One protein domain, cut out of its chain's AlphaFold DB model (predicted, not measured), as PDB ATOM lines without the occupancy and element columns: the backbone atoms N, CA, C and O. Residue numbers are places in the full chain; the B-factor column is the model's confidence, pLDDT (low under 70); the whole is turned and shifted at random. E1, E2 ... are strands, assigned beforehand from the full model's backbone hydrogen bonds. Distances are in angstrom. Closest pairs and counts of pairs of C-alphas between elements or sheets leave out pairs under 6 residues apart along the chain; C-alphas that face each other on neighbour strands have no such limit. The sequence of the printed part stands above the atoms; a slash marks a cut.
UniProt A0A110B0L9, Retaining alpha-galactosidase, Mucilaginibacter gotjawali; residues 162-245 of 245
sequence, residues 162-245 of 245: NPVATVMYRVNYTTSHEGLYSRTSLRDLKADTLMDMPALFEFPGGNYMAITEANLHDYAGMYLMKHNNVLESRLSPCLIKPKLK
ATOM      1  N   ASN A 162     -16.864  -9.976 -32.575       97.75
ATOM      2  CA  ASN A 162     -16.379  -8.707 -33.128       97.75
ATOM      3  C   ASN A 162     -15.780  -7.756 -32.060       97.75
ATOM      4  O   ASN A 162     -16.297  -6.649 -31.883       97.75
ATOM      5  N   PRO A 163     -14.730  -8.172 -31.323       98.31
ATOM      6  CA  PRO A 163     -14.128  -7.366 -30.268       98.31
ATOM      7  C   PRO A 163     -13.571  -6.050 -30.811       98.31
ATOM      8  O   PRO A 163     -13.261  -5.922 -32.001       98.31
ATOM      9  N   VAL A 164     -13.384  -5.085 -29.915       98.75
ATOM     10  CA  VAL A 164     -12.587  -3.899 -30.220       98.75
ATOM     11  C   VAL A 164     -11.116  -4.286 -30.171       98.75
ATOM     12  O   VAL A 164     -10.625  -4.763 -29.154       98.75
ATOM     13  N   ALA A 165     -10.419  -4.100 -31.281       98.69
ATOM     14  CA  ALA A 165      -9.003  -4.357 -31.434       98.69
ATOM     15  C   ALA A 165      -8.203  -3.068 -31.217       98.69
ATOM     16  O   ALA A 165      -8.514  -2.032 -31.808       98.69
ATOM     17  N   THR A 166      -7.149  -3.155 -30.412       98.75
ATOM     18  CA  THR A 166      -6.123  -2.120 -30.244       98.75
ATOM     19  C   THR A 166      -4.818  -2.661 -30.821       98.75
ATOM     20  O   THR A 166      -4.219  -3.581 -30.260       98.75
ATOM     21  N   VAL A 167      -4.410  -2.134 -31.979       98.56
ATOM     22  CA  VAL A 167      -3.324  -2.687 -32.810       98.56
ATOM     23  C   VAL A 167      -2.413  -1.593 -33.351       98.56
ATOM     24  O   VAL A 167      -2.846  -0.461 -33.552       98.56
ATOM     25  N   MET A 168      -1.156  -1.928 -33.628       98.38
ATOM     26  CA  MET A 168      -0.199  -1.012 -34.246       98.38
ATOM     27  C   MET A 168       0.069  -1.432 -35.691       98.38
ATOM     28  O   MET A 168       0.659  -2.482 -35.933       98.38
ATOM     29  N   TYR A 169      -0.381  -0.636 -36.662       98.12
ATOM     30  CA  TYR A 169      -0.225  -0.976 -38.077       98.12
ATOM     31  C   TYR A 169       1.205  -0.784 -38.586       98.12
ATOM     32  O   TYR A 169       1.903   0.158 -38.206       98.12
ATOM     33  N   ARG A 170       1.604  -1.641 -39.533       97.00
ATOM     34  CA  ARG A 170       2.888  -1.599 -40.236       97.00
ATOM     35  C   ARG A 170       2.703  -1.654 -41.742       97.00
ATOM     36  O   ARG A 170       1.859  -2.377 -42.267       97.00
ATOM     37  N   VAL A 171       3.527  -0.874 -42.434       93.25
ATOM     38  CA  VAL A 171       3.556  -0.822 -43.903       93.25
ATOM     39  C   VAL A 171       4.371  -1.986 -44.472       93.25
ATOM     40  O   VAL A 171       4.056  -2.488 -45.545       93.25
ATOM     41  N   ASN A 172       5.415  -2.418 -43.764       93.50
ATOM     42  CA  ASN A 172       6.290  -3.524 -44.147       93.50
ATOM     43  C   ASN A 172       7.003  -4.102 -42.903       93.50
ATOM     44  O   ASN A 172       6.758  -3.657 -41.783       93.50
ATOM     45  N   TYR A 173       7.876  -5.090 -43.117       93.38
ATOM     46  CA  TYR A 173       8.623  -5.793 -42.065       93.38
ATOM     47  C   TYR A 173       9.857  -5.035 -41.535       93.38
ATOM     48  O   TYR A 173      10.463  -5.470 -40.562       93.38
ATOM     49  N   THR A 174      10.264  -3.932 -42.168       92.00
ATOM     50  CA  THR A 174      11.388  -3.094 -41.729       92.00
ATOM     51  C   THR A 174      10.857  -2.000 -40.807       92.00
ATOM     52  O   THR A 174      10.427  -0.938 -41.251       92.00
ATOM     53  N   THR A 175      10.856  -2.277 -39.505       89.88
ATOM     54  CA  THR A 175      10.226  -1.432 -38.485       89.88
ATOM     55  C   THR A 175      11.113  -1.303 -37.248       89.88
ATOM     56  O   THR A 175      11.884  -2.206 -36.942       89.88
ATOM     57  N   SER A 176      10.996  -0.181 -36.527       93.38
ATOM     58  CA  SER A 176      11.587  -0.007 -35.190       93.38
ATOM     59  C   SER A 176      10.722  -0.597 -34.071       93.38
ATOM     60  O   SER A 176      11.100  -0.534 -32.908       93.38
ATOM     61  N   HIS A 177       9.548  -1.135 -34.411       94.44
ATOM     62  CA  HIS A 177       8.491  -1.513 -33.471       94.44
ATOM     63  C   HIS A 177       7.897  -0.333 -32.668       94.44
ATOM     64  O   HIS A 177       7.129  -0.534 -31.733       94.44
ATOM     65  N   GLU A 178       8.112   0.913 -33.106       95.06
ATOM     66  CA  GLU A 178       7.514   2.115 -32.505       95.06
ATOM     67  C   GLU A 178       6.377   2.676 -33.365       95.06
ATOM     68  O   GLU A 178       6.461   2.718 -34.595       95.06
ATOM     69  N   GLY A 179       5.288   3.112 -32.744       93.88
ATOM     70  CA  GLY A 179       4.148   3.660 -33.469       93.88
ATOM     71  C   GLY A 179       2.948   3.925 -32.576       93.88
ATOM     72  O   GLY A 179       2.937   3.599 -31.390       93.88
ATOM     73  N   LEU A 180       1.921   4.538 -33.160       96.75
ATOM     74  CA  LEU A 180       0.654   4.772 -32.480       96.75
ATOM     75  C   LEU A 180      -0.274   3.572 -32.654       96.75
ATOM     76  O   LEU A 180      -0.377   2.991 -33.738       96.75
ATOM     77  N   TYR A 181      -0.997   3.249 -31.588       98.19
ATOM     78  CA  TYR A 181      -2.063   2.264 -31.644       98.19
ATOM     79  C   TYR A 181      -3.317   2.856 -32.287       98.19
ATOM     80  O   TYR A 181      -3.721   3.984 -32.009       98.19
ATOM     81  N   SER A 182      -3.952   2.057 -33.135       98.19
ATOM     82  CA  SER A 182      -5.287   2.286 -33.675       98.19
ATOM     83  C   SER A 182      -6.286   1.426 -32.914       98.19
ATOM     84  O   SER A 182      -6.003   0.261 -32.629       98.19
ATOM     85  N   ARG A 183      -7.462   1.983 -32.612       98.50
ATOM     86  CA  ARG A 183      -8.548   1.277 -31.925       98.50
ATOM     87  C   ARG A 183      -9.788   1.232 -32.813       98.50
ATOM     88  O   ARG A 183     -10.333   2.277 -33.153       98.50
ATOM     89  N   THR A 184     -10.214   0.036 -33.208       98.50
ATOM     90  CA  THR A 184     -11.376  -0.183 -34.093       98.50
ATOM     91  C   THR A 184     -11.961  -1.582 -33.887       98.50
ATOM     92  O   THR A 184     -11.361  -2.395 -33.196       98.50
ATOM     93  N   SER A 185     -13.132  -1.895 -34.443       98.38
ATOM     94  CA  SER A 185     -13.695  -3.251 -34.339       98.38
ATOM     95  C   SER A 185     -12.914  -4.261 -35.196       98.38
ATOM     96  O   SER A 185     -12.347  -3.897 -36.225       98.38
ATOM     97  N   LEU A 186     -12.907  -5.547 -34.824       98.19
ATOM     98  CA  LEU A 186     -12.306  -6.630 -35.623       98.19
ATOM     99  C   LEU A 186     -12.809  -6.627 -37.083       98.19
ATOM    100  O   LEU A 186     -12.040  -6.802 -38.034       98.19
ATOM    101  N   ARG A 187     -14.106  -6.380 -37.279       97.56
ATOM    102  CA  ARG A 187     -14.758  -6.263 -38.589       97.56
ATOM    103  C   ARG A 187     -14.219  -5.090 -39.400       97.56
ATOM    104  O   ARG A 187     -14.074  -5.243 -40.609       97.56
ATOM    105  N   ASP A 188     -13.852  -3.995 -38.748       98.12
ATOM    106  CA  ASP A 188     -13.382  -2.768 -39.399       98.12
ATOM    107  C   ASP A 188     -11.851  -2.646 -39.426       98.12
ATOM    108  O   ASP A 188     -11.316  -1.696 -39.997       98.12
ATOM    109  N   LEU A 189     -11.119  -3.610 -38.845       97.94
ATOM    110  CA  LEU A 189      -9.669  -3.700 -39.015       97.94
ATOM    111  C   LEU A 189      -9.320  -3.692 -40.502       97.94
ATOM    112  O   LEU A 189      -9.898  -4.455 -41.291       97.94
ATOM    113  N   LYS A 190      -8.331  -2.864 -40.847       97.81
ATOM    114  CA  LYS A 190      -7.791  -2.767 -42.197       97.81
ATOM    115  C   LYS A 190      -7.282  -4.137 -42.653       97.81
ATOM    116  O   LYS A 190      -6.418  -4.728 -42.008       97.81
ATOM    117  N   ALA A 191      -7.842  -4.630 -43.753       97.69
ATOM    118  CA  ALA A 191      -7.397  -5.868 -44.375       97.69
ATOM    119  C   ALA A 191      -5.984  -5.714 -44.959       97.69
ATOM    120  O   ALA A 191      -5.545  -4.599 -45.265       97.69
ATOM    121  N   ASP A 192      -5.279  -6.836 -45.084       97.31
ATOM    122  CA  ASP A 192      -3.993  -6.959 -45.783       97.31
ATOM    123  C   ASP A 192      -2.931  -5.946 -45.321       97.31
ATOM    124  O   ASP A 192      -2.081  -5.489 -46.080       97.31
ATOM    125  N   THR A 193      -2.995  -5.568 -44.042       97.50
ATOM    126  CA  THR A 193      -2.051  -4.658 -43.391       97.50
ATOM    127  C   THR A 193      -1.460  -5.358 -42.176       97.50
ATOM    128  O   THR A 193      -2.194  -5.947 -41.381       97.50
ATOM    129  N   LEU A 194      -0.134  -5.306 -42.047       98.06
ATOM    130  CA  LEU A 194       0.584  -5.909 -40.928       98.06
ATOM    131  C   LEU A 194       0.225  -5.192 -39.620       98.06
ATOM    132  O   LEU A 194       0.064  -3.970 -39.591       98.06
ATOM    133  N   MET A 195       0.125  -5.955 -38.541       98.25
ATOM    134  CA  MET A 195      -0.091  -5.485 -37.179       98.25
ATOM    135  C   MET A 195       1.014  -6.043 -36.290       98.25
ATOM    136  O   MET A 195       1.248  -7.251 -36.276       98.25
ATOM    137  N   ASP A 196       1.693  -5.147 -35.585       97.19
ATOM    138  CA  ASP A 196       2.754  -5.473 -34.635       97.19
ATOM    139  C   ASP A 196       2.198  -6.191 -33.397       97.19
ATOM    140  O   ASP A 196       1.038  -5.972 -33.026       97.19
ATOM    141  N   MET A 197       3.026  -7.017 -32.756       95.81
ATOM    142  CA  MET A 197       2.686  -7.700 -31.503       95.81
ATOM    143  C   MET A 197       3.091  -6.858 -30.280       95.81
ATOM    144  O   MET A 197       4.099  -6.156 -30.326       95.81
ATOM    145  N   PRO A 198       2.345  -6.926 -29.159       97.69
ATOM    146  CA  PRO A 198       1.090  -7.654 -28.975       97.69
ATOM    147  C   PRO A 198      -0.119  -6.922 -29.584       97.69
ATOM    148  O   PRO A 198      -0.175  -5.691 -29.608       97.69
ATOM    149  N   ALA A 199      -1.133  -7.688 -29.992       98.44
ATOM    150  CA  ALA A 199      -2.448  -7.171 -30.383       98.44
ATOM    151  C   ALA A 199      -3.486  -7.454 -29.287       98.44
ATOM    152  O   ALA A 199      -3.625  -8.599 -28.855       98.44
ATOM    153  N   LEU A 200      -4.220  -6.427 -28.842       98.75
ATOM    154  CA  LEU A 200      -5.215  -6.531 -27.766       98.75
ATOM    155  C   LEU A 200      -6.642  -6.512 -28.322       98.75
ATOM    156  O   LEU A 200      -6.966  -5.684 -29.169       98.75
ATOM    157  N   PHE A 201      -7.505  -7.372 -27.785       98.69
ATOM    158  CA  PHE A 201      -8.906  -7.519 -28.161       98.69
ATOM    159  C   PHE A 201      -9.809  -7.438 -26.930       98.69
ATOM    160  O   PHE A 201      -9.688  -8.231 -25.995       98.69
ATOM    161  N   GLU A 202     -10.733  -6.485 -26.948       98.62
ATOM    162  CA  GLU A 202     -11.719  -6.226 -25.902       98.62
ATOM    163  C   GLU A 202     -13.078  -6.771 -26.362       98.62
ATOM    164  O   GLU A 202     -13.701  -6.244 -27.289       98.62
ATOM    165  N   PHE A 203     -13.533  -7.861 -25.752       98.12
ATOM    166  CA  PHE A 203     -14.787  -8.521 -26.105       98.12
ATOM    167  C   PHE A 203     -15.979  -7.857 -25.402       98.12
ATOM    168  O   PHE A 203     -15.845  -7.360 -24.275       98.12
ATOM    169  N   PRO A 204     -17.181  -7.909 -26.007       95.12
ATOM    170  CA  PRO A 204     -18.412  -7.557 -25.308       95.12
ATOM    171  C   PRO A 204     -18.523  -8.297 -23.964       95.12
ATOM    172  O   PRO A 204     -18.174  -9.471 -23.856       95.12
ATOM    173  N   GLY A 205     -18.987  -7.606 -22.921       89.94
ATOM    174  CA  GLY A 205     -19.090  -8.180 -21.572       89.94
ATOM    175  C   GLY A 205     -17.803  -8.132 -20.734       89.94
ATOM    176  O   GLY A 205     -17.811  -8.619 -19.608       89.94
ATOM    177  N   GLY A 206     -16.724  -7.514 -21.236       94.00
ATOM    178  CA  GLY A 206     -15.547  -7.157 -20.429       94.00
ATOM    179  C   GLY A 206     -14.448  -8.219 -20.350       94.00
ATOM    180  O   GLY A 206     -13.591  -8.137 -19.472       94.00
ATOM    181  N   ASN A 207     -14.452  -9.209 -21.248       96.31
ATOM    182  CA  ASN A 207     -13.325 -10.131 -21.405       96.31
ATOM    183  C   ASN A 207     -12.253  -9.506 -22.309       96.31
ATOM    184  O   ASN A 207     -12.577  -8.853 -23.297       96.31
ATOM    185  N   TYR A 208     -10.981  -9.758 -22.010       98.06
ATOM    186  CA  TYR A 208      -9.849  -9.264 -22.793       98.06
ATOM    187  C   TYR A 208      -8.985 -10.436 -23.251       98.06
ATOM    188  O   TYR A 208      -8.835 -11.421 -22.530       98.06
ATOM    189  N   MET A 209      -8.408 -10.323 -24.443       98.44
ATOM    190  CA  MET A 209      -7.439 -11.275 -24.979       98.44
ATOM    191  C   MET A 209      -6.316 -10.508 -25.658       98.44
ATOM    192  O   MET A 209      -6.582  -9.637 -26.481       98.44
ATOM    193  N   ALA A 210      -5.071 -10.850 -25.347       98.50
ATOM    194  CA  ALA A 210      -3.920 -10.402 -26.112       98.50
ATOM    195  C   ALA A 210      -3.350 -11.580 -26.905       98.50
ATOM    196  O   ALA A 210      -3.269 -12.693 -26.384       98.50
ATOM    197  N   ILE A 211      -2.957 -11.330 -28.150       98.69
ATOM    198  CA  ILE A 211      -2.180 -12.268 -28.962       98.69
ATOM    199  C   ILE A 211      -0.745 -11.744 -29.004       98.69
ATOM    200  O   ILE A 211      -0.522 -10.560 -29.265       98.69
ATOM    201  N   THR A 212       0.208 -12.619 -28.698       98.31
ATOM    202  CA  THR A 212       1.647 -12.340 -28.685       98.31
ATOM    203  C   THR A 212       2.419 -13.642 -28.866       98.31
ATOM    204  O   THR A 212       1.845 -14.728 -28.782       98.31
ATOM    205  N   GLU A 213       3.725 -13.530 -29.057       97.44
ATOM    206  CA  GLU A 213       4.673 -14.642 -29.043       97.44
ATOM    207  C   GLU A 213       5.648 -14.537 -27.861       97.44
ATOM    208  O   GLU A 213       5.717 -13.510 -27.178       97.44
ATOM    209  N   ALA A 214       6.380 -15.621 -27.595       96.69
ATOM    210  CA  ALA A 214       7.401 -15.699 -26.556       96.69
ATOM    211  C   ALA A 214       8.477 -16.727 -26.934       96.69
ATOM    212  O   ALA A 214       8.230 -17.616 -27.746       96.69
ATOM    213  N   ASN A 215       9.653 -16.632 -26.302       95.75
ATOM    214  CA  ASN A 215      10.818 -17.476 -26.603       95.75
ATOM    215  C   ASN A 215      11.222 -17.426 -28.092       95.75
ATOM    216  O   ASN A 215      11.538 -18.449 -28.699       95.75
ATOM    217  N   LEU A 216      11.197 -16.221 -28.672       94.06
ATOM    218  CA  LEU A 216      11.575 -15.980 -30.058       94.06
ATOM    219  C   LEU A 216      13.105 -15.970 -30.194       94.06
ATOM    220  O   LEU A 216      13.756 -14.935 -30.069       94.06
ATOM    221  N   HIS A 217      13.666 -17.152 -30.428       91.31
ATOM    222  CA  HIS A 217      15.080 -17.374 -30.711       91.31
ATOM    223  C   HIS A 217      15.201 -18.181 -32.000       91.31
ATOM    224  O   HIS A 217      14.465 -19.149 -32.179       91.31
ATOM    225  N   ASP A 218      16.119 -17.779 -32.883       88.88
ATOM    226  CA  ASP A 218      16.387 -18.454 -34.162       88.88
ATOM    227  C   ASP A 218      15.128 -18.696 -35.022       88.88
ATOM    228  O   ASP A 218      15.010 -19.698 -35.727       88.88
ATOM    229  N   TYR A 219      14.179 -17.757 -34.963       91.94
ATOM    230  CA  TYR A 219      12.917 -17.784 -35.700       91.94
ATOM    231  C   TYR A 219      12.504 -16.368 -36.118       91.94
ATOM    232  O   TYR A 219      12.898 -15.386 -35.483       91.94
ATOM    233  N   ALA A 220      11.722 -16.248 -37.190       92.75
ATOM    234  CA  ALA A 220      11.195 -14.961 -37.632       92.75
ATOM    235  C   ALA A 220      10.124 -14.426 -36.674       92.75
ATOM    236  O   ALA A 220       9.252 -15.172 -36.239       92.75
ATOM    237  N   GLY A 221      10.157 -13.117 -36.408       93.88
ATOM    238  CA  GLY A 221       9.128 -12.455 -35.608       93.88
ATOM    239  C   GLY A 221       7.763 -12.466 -36.293       93.88
ATOM    240  O   GLY A 221       7.658 -12.333 -37.524       93.88
ATOM    241  N   MET A 222       6.722 -12.610 -35.481       96.06
ATOM    242  CA  MET A 222       5.338 -12.711 -35.910       96.06
ATOM    243  C   MET A 222       4.655 -11.341 -35.960       96.06
ATOM    244  O   MET A 222       4.681 -10.553 -35.020       96.06
ATOM    245  N   TYR A 223       3.942 -11.103 -37.056       97.94
ATOM    246  CA  TYR A 223       2.919 -10.071 -37.185       97.94
ATOM    247  C   TYR A 223       1.550 -10.737 -37.289       97.94
ATOM    248  O   TYR A 223       1.447 -11.897 -37.692       97.94
ATOM    249  N   LEU A 224       0.485  -9.988 -37.016       98.19
ATOM    250  CA  LEU A 224      -0.864 -10.378 -37.419       98.19
ATOM    251  C   LEU A 224      -1.276  -9.632 -38.682       98.19
ATOM    252  O   LEU A 224      -0.889  -8.491 -38.919       98.19
ATOM    253  N   MET A 225      -2.119 -10.263 -39.485       98.25
ATOM    254  CA  MET A 225      -2.764  -9.646 -40.634       98.25
ATOM    255  C   MET A 225      -4.196 -10.144 -40.717       98.25
ATOM    256  O   MET A 225      -4.451 -11.333 -40.556       98.25
ATOM    257  N   LYS A 226      -5.140  -9.249 -41.000       98.25
ATOM    258  CA  LYS A 226      -6.493  -9.664 -41.367       98.25
ATOM    259  C   LYS A 226      -6.543  -9.927 -42.867       98.25
ATOM    260  O   LYS A 226      -6.483  -8.980 -43.647       98.25
ATOM    261  N   HIS A 227      -6.686 -11.185 -43.257       96.62
ATOM    262  CA  HIS A 227      -6.785 -11.624 -44.644       96.62
ATOM    263  C   HIS A 227      -8.060 -12.456 -44.817       96.62
ATOM    264  O   HIS A 227      -8.374 -13.284 -43.970       96.62
ATOM    265  N   ASN A 228      -8.854 -12.206 -45.864       94.44
ATOM    266  CA  ASN A 228     -10.139 -12.895 -46.093       94.44
ATOM    267  C   ASN A 228     -11.060 -12.953 -44.852       94.44
ATOM    268  O   ASN A 228     -11.719 -13.957 -44.593       94.44
ATOM    269  N   ASN A 229     -11.117 -11.854 -44.088       93.00
ATOM    270  CA  ASN A 229     -11.860 -11.716 -42.824       93.00
ATOM    271  C   ASN A 229     -11.385 -12.591 -41.651       93.00
ATOM    272  O   ASN A 229     -12.064 -12.637 -40.627       93.00
ATOM    273  N   VAL A 230     -10.214 -13.212 -41.754       95.31
ATOM    274  CA  VAL A 230      -9.593 -14.010 -40.693       95.31
ATOM    275  C   VAL A 230      -8.296 -13.330 -40.260       95.31
ATOM    276  O   VAL A 230      -7.557 -12.806 -41.091       95.31
ATOM    277  N   LEU A 231      -8.026 -13.275 -38.953       98.25
ATOM    278  CA  LEU A 231      -6.703 -12.880 -38.463       98.25
ATOM    279  C   LEU A 231      -5.751 -14.051 -38.637       98.25
ATOM    280  O   LEU A 231      -6.083 -15.157 -38.233       98.25
ATOM    281  N   GLU A 232      -4.579 -13.812 -39.198       98.25
ATOM    282  CA  GLU A 232      -3.571 -14.839 -39.428       98.25
ATOM    283  C   GLU A 232      -2.182 -14.328 -39.050       98.25
ATOM    284  O   GLU A 232      -1.898 -13.133 -39.191       98.25
ATOM    285  N   SER A 233      -1.309 -15.229 -38.598       97.88
ATOM    286  CA  SER A 233       0.108 -14.936 -38.421       97.88
ATOM    287  C   SER A 233       0.779 -14.660 -39.770       97.88
ATOM    288  O   SER A 233       0.383 -15.161 -40.830       97.88
ATOM    289  N   ARG A 234       1.780 -13.780 -39.741       96.50
ATOM    290  CA  ARG A 234       2.651 -13.445 -40.868       96.50
ATOM    291  C   ARG A 234       4.065 -13.266 -40.351       96.50
ATOM    292  O   ARG A 234       4.340 -12.322 -39.616       96.50
ATOM    293  N   LEU A 235       4.970 -14.128 -40.791       94.12
ATOM    294  CA  LEU A 235       6.374 -14.053 -40.400       94.12
ATOM    295  C   LEU A 235       7.159 -13.090 -41.297       94.12
ATOM    296  O   LEU A 235       6.933 -13.021 -42.517       94.12
ATOM    297  N   SER A 236       8.121 -12.370 -40.720       90.25
ATOM    298  CA  SER A 236       9.112 -11.625 -41.507       90.25
ATOM    299  C   SER A 236       9.917 -12.575 -42.406       90.25
ATOM    300  O   SER A 236      10.285 -13.658 -41.960       90.25
ATOM    301  N   PRO A 237      10.202 -12.231 -43.675       85.19
ATOM    302  CA  PRO A 237      11.028 -13.075 -44.534       85.19
ATOM    303  C   PRO A 237      12.487 -13.121 -44.062       85.19
ATOM    304  O   PRO A 237      13.028 -12.116 -43.598       85.19
ATOM    305  N   CYS A 238      13.158 -14.253 -44.273       77.81
ATOM    306  CA  CYS A 238      14.598 -14.358 -44.069       77.81
ATOM    307  C   CYS A 238      15.337 -13.427 -45.045       77.81
ATOM    308  O   CYS A 238      15.216 -13.560 -46.266       77.81
ATOM    309  N   LEU A 239      16.151 -12.511 -44.512       69.44
ATOM    310  CA  LEU A 239      16.857 -11.488 -45.298       69.44
ATOM    311  C   LEU A 239      17.796 -12.083 -46.362       69.44
ATOM    312  O   LEU A 239      17.957 -11.513 -47.437       69.44
ATOM    313  N   ILE A 240      18.396 -13.243 -46.074       66.50
ATOM    314  CA  ILE A 240      19.365 -13.913 -46.959       66.50
ATOM    315  C   ILE A 240      18.653 -14.847 -47.950       66.50
ATOM    316  O   ILE A 240      19.093 -15.016 -49.088       66.50
ATOM    317  N   LYS A 241      17.546 -15.471 -47.532       68.12
ATOM    318  CA  LYS A 241      16.759 -16.408 -48.343       68.12
ATOM    319  C   LYS A 241      15.277 -16.042 -48.233       68.12
ATOM    320  O   LYS A 241      14.565 -16.706 -47.494       68.12
ATOM    321  N   PRO A 242      14.767 -15.074 -49.017       60.66
ATOM    322  CA  PRO A 242      13.419 -14.512 -48.832       60.66
ATOM    323  C   PRO A 242      12.253 -15.506 -48.939       60.66
ATOM    324  O   PRO A 242      11.132 -15.187 -48.556       60.66
ATOM    325  N   LYS A 243      12.506 -16.703 -49.485       66.00
ATOM    326  CA  LYS A 243      11.548 -17.818 -49.558       66.00
ATOM    327  C   LYS A 243      11.465 -18.645 -48.270       66.00
ATOM    328  O   LYS A 243      10.685 -19.588 -48.227       66.00
ATOM    329  N   LEU A 244      12.308 -18.351 -47.288       59.78
ATOM    330  CA  LEU A 244      12.292 -18.947 -45.960       59.78
ATOM    331  C   LEU A 244      11.783 -17.914 -44.959       59.78
ATOM    332  O   LEU A 244      11.975 -16.708 -45.156       59.78
ATOM    333  N   LYS A 245      11.133 -18.406 -43.915       63.72
ATOM    334  CA  LYS A 245      10.740 -17.635 -42.742       63.72
ATOM    335  C   LYS A 245      11.623 -18.064 -41.585       63.72
ATOM    336  O   LYS A 245      11.829 -19.289 -41.446       63.72
TER     337      LYS A 245
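Overview. This is residues 162 to 245 of the 245 residues of the protein "Retaining alpha-galactosidase" of Mucilaginibacter gotjawali (UniProt A0A110B0L9). One strongly twisted sheet, built of three strand hairpins, forks at the sharply bent strand E3. The hairpin of E1 and E2 continues the sheet on one side of E3, while on its other side E4 pairs with the part after the bend and E5, followed by E6, with the part before it. The printed part has 84 residues with no named helix and six named strands, E1 to E6 in order along the chain; the sheet is branched, its neighbour pairs are antiparallel, and the class is all strand, although only 36 of the 84 residues are in named elements. The whole is compact, with a radius of gyration of the C-alphas of 13.4 A, yet elongated in outline, with spans of 46 by 25 by 23 A.

Along the chain. E1 holds residues 164 to 170, beginning at C-alpha 164 at (-12.587, -3.899, -30.220), and is 18.6 A long. E2, residues 182 to 185, measures 10.1 A. E3, residues 194 to 202, is the longest strand by residues and measures 19.4 A; it bends by 90 degrees at Met 197, whose C-alpha is at (2.686, -7.700, -31.503). E4, residues 208 to 211, measures 10.3 A. E5, residues 222 to 227, measures 15.0 A. E6, residues 230 to 235, measures 16.0 A and ends at C-alpha 235 at (6.374, -14.053, -40.400).

Arrangement. E1 and E2 form an antiparallel hairpin at 134 degrees, with N 165 and O 184 2.7 A apart. E3 lies on the other side of E1, antiparallel at 169 degrees, with N 166 and O 200 at 2.8 A and N 170 and O 194 at 2.8 A. The pairing of E3 is staggered: E4 is beside its residues 198 to 202 and E5 beside its residues 194 to 196, both on the side of E3 away from E1. E3 and E4 form an antiparallel hairpin at 162 degrees, with N 201 and O 209 at 2.8 A. E3 and E5 are antiparallel, with N 195 and O 224 at 2.8 A. E5 and E6 form an antiparallel hairpin at 145 degrees, with N 225 and O 232 at 2.9 A. E2, E4 and E6 are edge strands, and they are apart from one another.

Size, cuts and confidence. The two C-alphas farthest apart, those of Gly 205 and Ile 240, are 46.4 A from each other. The printed part has no cut and ends at Lys 245, the chain's last residue. The link from E1 to E2, 11 residues, is long; those from E3 to E4 and from E5 to E6 are tight. The mean pLDDT of the printed part is 93.4, and residues 239 to 245 of this model are under 70.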